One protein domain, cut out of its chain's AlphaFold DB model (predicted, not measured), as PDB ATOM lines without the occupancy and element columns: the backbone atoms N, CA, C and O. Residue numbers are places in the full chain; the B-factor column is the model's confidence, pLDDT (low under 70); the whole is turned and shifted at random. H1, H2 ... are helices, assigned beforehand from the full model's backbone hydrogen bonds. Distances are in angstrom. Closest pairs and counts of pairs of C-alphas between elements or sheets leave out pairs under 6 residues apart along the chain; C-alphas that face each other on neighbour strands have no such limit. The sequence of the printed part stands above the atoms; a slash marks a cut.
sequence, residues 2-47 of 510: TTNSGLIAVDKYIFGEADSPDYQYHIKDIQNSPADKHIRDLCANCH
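Overview. This is residues 2 to 47 of the 510 residues of an uncharacterized protein of Lutibacter sp (UniProt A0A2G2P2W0). What shape do the atoms make? Two short helices, H1 and H2, make a V: residues near the last turn of H1 pack on the first turn of H2. From the end of H1 the long stretch of residues 15 to 33 folds back beside H1 and then returns to the start of H2. What is it built of? The printed part has 46 residues with two named helices, H1 then H2, and no named strand; the class is all helix, though under half of the residues, 19 of 46, are in named elements. How tightly is it drawn together? It is compact and rounded, with a radius of gyration of the C-alphas of 9.2 A and spans of 25 by 19 by 15 A.

Arrangement. How do the helices meet? H1, residues 5 to 14, and H2, residues 34 to 42, touch, and their closest C-alphas are those of Lys 12 and Ala 35, 5.4 A apart. How are they turned? Their lines stand at a steep tilt of 54 degrees and they run opposite ways. What do their backbones show? In H1 and H2 every O i to N i+4 pair is within hydrogen-bond range.

Along the chain. Where is H1? It begins at C-alpha 5, at (139.053, 63.790, 143.678), and measures 14.4 A to C-alpha 14. Where is H2? It measures 12.2 A from C-alpha 34 to C-alpha 42, at (127.651, 55.458, 149.430).

Size, cuts and confidence. How large is it? The two C-alphas farthest apart, those of Asp 19 and Asn 45, are 25.4 A apart, while those of Thr 2 and His 47, the first and last printed, are 5.3 A apart. Is it continuous? The printed part has no cut, and H1 to H2 is a long link of 19 residues. How confident is the model? The mean pLDDT of the printed part is 93.8, and no printed residue is under 70.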
ATOM      1  N   THR A   2     135.283  70.344 146.606       87.56
ATOM      2  CA  THR A   2     134.372  70.487 145.438       87.56
ATOM      3  C   THR A   2     134.409  69.295 144.481       87.56
ATOM      4  O   THR A   2     133.376  68.877 143.964       87.56
ATOM      5  N   THR A   3     135.599  68.744 144.241       89.44
ATOM      6  CA  THR A   3     135.810  67.677 143.258       89.44
ATOM      7  C   THR A   3     135.656  66.270 143.830       89.44
ATOM      8  O   THR A   3     135.438  65.354 143.049       89.44
ATOM      9  N   ASN A   4     135.803  66.084 145.150       91.25
ATOM     10  CA  ASN A   4     135.997  64.780 145.809       91.25
ATOM     11  C   ASN A   4     137.056  63.880 145.135       91.25
ATOM     12  O   ASN A   4     136.958  62.660 145.186       91.25
ATOM     13  N   SER A   5     138.078  64.490 144.523       92.75
ATOM     14  CA  SER A   5     139.053  63.790 143.678       92.75
ATOM     15  C   SER A   5     139.728  62.607 144.368       92.75
ATOM     16  O   SER A   5     139.674  61.511 143.828       92.75
ATOM     17  N   GLY A   6     140.321  62.803 145.551       92.38
ATOM     18  CA  GLY A   6     141.043  61.734 146.251       92.38
ATOM     19  C   GLY A   6     140.156  60.542 146.613       92.38
ATOM     20  O   GLY A   6     140.590  59.402 146.518       92.38
ATOM     21  N   LEU A   7     138.884  60.786 146.946       92.81
ATOM     22  CA  LEU A   7     137.919  59.722 147.225       92.81
ATOM     23  C   LEU A   7     137.613  58.904 145.961       92.81
ATOM     24  O   LEU A   7     137.681  57.683 145.999       92.81
ATOM     25  N   ILE A   8     137.355  59.573 144.831       95.62
ATOM     26  CA  ILE A   8     137.099  58.910 143.541       95.62
ATOM     27  C   ILE A   8     138.348  58.169 143.048       95.62
ATOM     28  O   ILE A   8     138.238  57.089 142.481       95.62
ATOM     29  N   ALA A   9     139.535  58.742 143.251       95.81
ATOM     30  CA  ALA A   9     140.785  58.160 142.784       95.81
ATOM     31  C   ALA A   9     141.122  56.859 143.515       95.81
ATOM     32  O   ALA A   9     141.425  55.857 142.869       95.81
ATOM     33  N   VAL A  10     141.007  56.858 144.845       95.31
ATOM     34  CA  VAL A  10     141.210  55.648 145.651       95.31
ATOM     35  C   VAL A  10     140.151  54.597 145.318       95.31
ATOM     36  O   VAL A  10     140.493  53.426 145.175       95.31
ATOM     37  N   ASP A  11     138.893  55.001 145.135       95.62
ATOM     38  CA  ASP A  11     137.814  54.075 144.787       95.62
ATOM     39  C   ASP A  11     138.030  53.419 143.411       95.62
ATOM     40  O   ASP A  11     138.095  52.199 143.281       95.62
ATOM     41  N   LYS A  12     138.304  54.213 142.371       97.00
ATOM     42  CA  LYS A  12     138.638  53.670 141.045       97.00
ATOM     43  C   LYS A  12     139.849  52.748 141.073       97.00
ATOM     44  O   LYS A  12     139.874  51.762 140.337       97.00
ATOM     45  N   TYR A  13     140.835  53.042 141.916       95.69
ATOM     46  CA  TYR A  13     141.996  52.182 142.096       95.69
ATOM     47  C   TYR A  13     141.615  50.806 142.669       95.69
ATOM     48  O   TYR A  13     141.979  49.787 142.081       95.69
ATOM     49  N   ILE A  14     140.836  50.742 143.759       94.69
ATOM     50  CA  ILE A  14     140.436  49.452 144.363       94.69
ATOM     51  C   ILE A  14     139.479  48.651 143.465       94.69
ATOM     52  O   ILE A  14     139.507  47.424 143.463       94.69
ATOM     53  N   PHE A  15     138.681  49.315 142.631       95.62
ATOM     54  CA  PHE A  15     137.848  48.639 141.632       95.62
ATOM     55  C   PHE A  15     138.633  48.173 140.389       95.62
ATOM     56  O   PHE A  15     138.092  47.438 139.562       95.62
ATOM     57  N   GLY A  16     139.911  48.554 140.256       94.75
ATOM     58  CA  GLY A  16     140.749  48.236 139.095       94.75
ATOM     59  C   GLY A  16     140.428  49.067 137.846       94.75
ATOM     60  O   GLY A  16     140.811  48.693 136.740       94.75
ATOM     61  N   GLU A  17     139.725  50.189 138.008       96.44
ATOM     62  CA  GLU A  17     139.413  51.155 136.947       96.44
ATOM     63  C   GLU A  17     140.500  52.230 136.772       96.44
ATOM     64  O   GLU A  17     140.478  52.992 135.804       96.44
ATOM     65  N   ALA A  18     141.448  52.296 137.707       95.94
ATOM     66  CA  ALA A  18     142.635  53.139 137.661       95.94
ATOM     67  C   ALA A  18     143.858  52.355 138.160       95.94
ATOM     68  O   ALA A  18     143.747  51.511 139.044       95.94
ATOM     69  N   ASP A  19     145.039  52.658 137.625       94.06
ATOM     70  CA  ASP A  19     146.317  52.066 138.049       94.06
ATOM     71  C   ASP A  19     147.031  52.884 139.143       94.06
ATOM     72  O   ASP A  19     148.075  52.468 139.644       94.06
ATOM     73  N   SER A  20     146.459  54.024 139.548       93.31
ATOM     74  CA  SER A  20     146.980  54.877 140.615       93.31
ATOM     75  C   SER A  20     145.860  55.484 141.472       93.31
ATOM     76  O   SER A  20     144.881  55.986 140.912       93.31
ATOM     77  N   PRO A  21     146.017  55.523 142.812       92.88
ATOM     78  CA  PRO A  21     145.095  56.215 143.713       92.88
ATOM     79  C   PRO A  21     145.280  57.746 143.731       92.88
ATOM     80  O   PRO A  21     144.551  58.432 144.443       92.88
ATOM     81  N   ASP A  22     146.228  58.294 142.961       93.50
ATOM     82  CA  ASP A  22     146.600  59.721 142.992       93.50
ATOM     83  C   ASP A  22     146.120  60.508 141.757       93.50
ATOM     84  O   ASP A  22     146.509  61.662 141.539       93.50
ATOM     85  N   TYR A  23     145.268  59.907 140.921       94.56
ATOM     86  CA  TYR A  23     144.690  60.598 139.772       94.56
ATOM     87  C   TYR A  23     143.704  61.705 140.153       94.56
ATOM     88  O   TYR A  23     143.146  61.764 141.249       94.56
ATOM     89  N   GLN A  24     143.492  62.618 139.201       94.31
ATOM     90  CA  GLN A  24     142.566  63.729 139.365       94.31
ATOM     91  C   GLN A  24     141.230  63.446 138.688       94.31
ATOM     92  O   GLN A  24     141.169  63.218 137.482       94.31
ATOM     93  N   TYR A  25     140.160  63.560 139.465       94.81
ATOM     94  CA  TYR A  25     138.785  63.390 139.016       94.81
ATOM     95  C   TYR A  25     137.906  64.531 139.513       94.81
ATOM     96  O   TYR A  25     138.283  65.324 140.381       94.81
ATOM     97  N   HIS A  26     136.697  64.595 138.970       94.81
ATOM     98  CA  HIS A  26     135.651  65.453 139.488       94.81
ATOM     99  C   HIS A  26     134.372  64.643 139.665       94.81
ATOM    100  O   HIS A  26     133.903  63.989 138.742       94.81
ATOM    101  N   ILE A  27     133.750  64.780 140.834       94.12
ATOM    102  CA  ILE A  27     132.501  64.102 141.203       94.12
ATOM    103  C   ILE A  27     131.343  64.311 140.216       94.12
ATOM    104  O   ILE A  27     130.433  63.504 140.174       94.12
ATOM    105  N   LYS A  28     131.358  65.371 139.403       92.88
ATOM    106  CA  LYS A  28     130.298  65.635 138.420       92.88
ATOM    107  C   LYS A  28     130.460  64.796 137.145       92.88
ATOM    108  O   LYS A  28     129.518  64.692 136.371       92.88
ATOM    109  N   ASP A  29     131.666  64.279 136.915       94.94
ATOM    110  CA  ASP A  29     132.044  63.575 135.691       94.94
ATOM    111  C   ASP A  29     131.933  62.045 135.863       94.94
ATOM    112  O   ASP A  29     132.095  61.308 134.890       94.94
ATOM    113  N   ILE A  30     131.646  61.560 137.081       95.31
ATOM    114  CA  ILE A  30     131.452  60.131 137.363       95.31
ATOM    115  C   ILE A  30     130.144  59.631 136.737       95.31
ATOM    116  O   ILE A  30     129.139  60.346 136.708       95.31
ATOM    117  N   GLN A  31     130.150  58.397 136.234       95.25
ATOM    118  CA  GLN A  31     129.016  57.806 135.523       95.25
ATOM    119  C   GLN A  31     128.437  56.610 136.292       95.25
ATOM    120  O   GLN A  31     127.962  56.773 137.407       95.25
ATOM    121  N   ASN A  32     128.411  55.416 135.695       94.75
ATOM    122  CA  ASN A  32     127.864  54.195 136.300       94.75
ATOM    123  C   ASN A  32     128.784  52.990 136.057       94.75
ATOM    124  O   ASN A  32     128.325  51.861 135.887       94.75
ATOM    125  N   SER A  33     130.092  53.231 135.990       96.44
ATOM    126  CA  SER A  33     131.062  52.153 136.199       96.44
ATOM    127  C   SER A  33     130.880  51.558 137.610       96.44
ATOM    128  O   SER A  33     130.259  52.219 138.449       96.44
ATOM    129  N   PRO A  34     131.346  50.325 137.887       96.12
ATOM    130  CA  PRO A  34     131.290  49.742 139.229       96.12
ATOM    131  C   PRO A  34     131.722  50.716 140.338       96.12
ATOM    132  O   PRO A  34     130.946  50.935 141.271       96.12
ATOM    133  N   ALA A  35     132.881  51.367 140.170       96.81
ATOM    134  CA  ALA A  35     133.416  52.355 141.107       96.81
ATOM    135  C   ALA A  35     132.531  53.610 141.181       96.81
ATOM    136  O   ALA A  35     132.067  54.017 142.242       96.81
ATOM    137  N   ASP A  36     132.183  54.207 140.033       97.12
ATOM    138  CA  ASP A  36     131.353  55.421 140.037       97.12
ATOM    139  C   ASP A  36     129.997  55.177 140.704       97.12
ATOM    140  O   ASP A  36     129.487  56.038 141.420       97.12
ATOM    141  N   LYS A  37     129.404  54.002 140.479       96.81
ATOM    142  CA  LYS A  37     128.138  53.619 141.094       96.81
ATOM    143  C   LYS A  37     128.300  53.384 142.598       96.81
ATOM    144  O   LYS A  37     127.420  53.806 143.342       96.81
ATOM    145  N   HIS A  38     129.414  52.810 143.053       96.19
ATOM    146  CA  HIS A  38     129.746  52.698 144.480       96.19
ATOM    147  C   HIS A  38     129.813  54.076 145.145       96.19
ATOM    148  O   HIS A  38     129.080  54.341 146.103       96.19
ATOM    149  N   ILE A  39     130.539  55.019 144.538       95.50
ATOM    150  CA  ILE A  39     130.573  56.411 144.998       95.50
ATOM    151  C   ILE A  39     129.182  57.046 145.000       95.50
ATOM    152  O   ILE A  39     128.820  57.720 145.968       95.50
ATOM    153  N   ARG A  40     128.381  56.846 143.950       95.69
ATOM    154  CA  ARG A  40     127.017  57.398 143.860       95.69
ATOM    155  C   ARG A  40     126.079  56.811 144.908       95.69
ATOM    156  O   ARG A  40     125.176  57.521 145.333       95.69
ATOM    157  N   ASP A  41     126.299  55.582 145.356       95.06
ATOM    158  CA  ASP A  41     125.443  54.926 146.345       95.06
ATOM    159  C   ASP A  41     125.836  55.231 147.789       95.06
ATOM    160  O   ASP A  41     124.955  55.326 148.646       95.06
ATOM    161  N   LEU A  42     127.133  55.411 148.060       91.50
ATOM    162  CA  LEU A  42     127.651  55.458 149.430       91.50
ATOM    163  C   LEU A  42     128.329  56.785 149.804       91.50
ATOM    164  O   LEU A  42     128.330  57.161 150.978       91.50
ATOM    165  N   CYS A  43     128.880  57.537 148.844       89.62
ATOM    166  CA  CYS A  43     129.830  58.618 149.150       89.62
ATOM    167  C   CYS A  43     129.511  59.993 148.530       89.62
ATOM    168  O   CYS A  43     129.941  61.020 149.063       89.62
ATOM    169  N   ALA A  44     128.745  60.071 147.439       91.06
ATOM    170  CA  ALA A  44     128.549  61.296 146.649       91.06
ATOM    171  C   ALA A  44     127.652  62.362 147.314       91.06
ATOM    172  O   ALA A  44     127.204  63.301 146.665       91.06
ATOM    173  N   ASN A  45     127.378  62.256 148.616       86.12
ATOM    174  CA  ASN A  45     126.489  63.177 149.323       86.12
ATOM    175  C   ASN A  45     127.176  64.476 149.787       86.12
ATOM    176  O   ASN A  45     126.496  65.475 150.008       86.12
ATOM    177  N   CYS A  46     128.502  64.455 149.960       85.12
ATOM    178  CA  CYS A  46     129.250  65.451 150.739       85.12
ATOM    179  C   CYS A  46     130.219  66.304 149.894       85.12
ATOM    180  O   CYS A  46     131.334  66.576 150.331       85.12
ATOM    181  N   HIS A  47     129.841  66.704 148.675       87.94
ATOM    182  CA  HIS A  47     130.663  67.589 147.834       87.94
ATOM    183  C   HIS A  47     130.086  69.010 147.782       87.94
ATOM    184  O   HIS A  47     128.872  69.193 147.719       87.94
TER     185      HIS A  47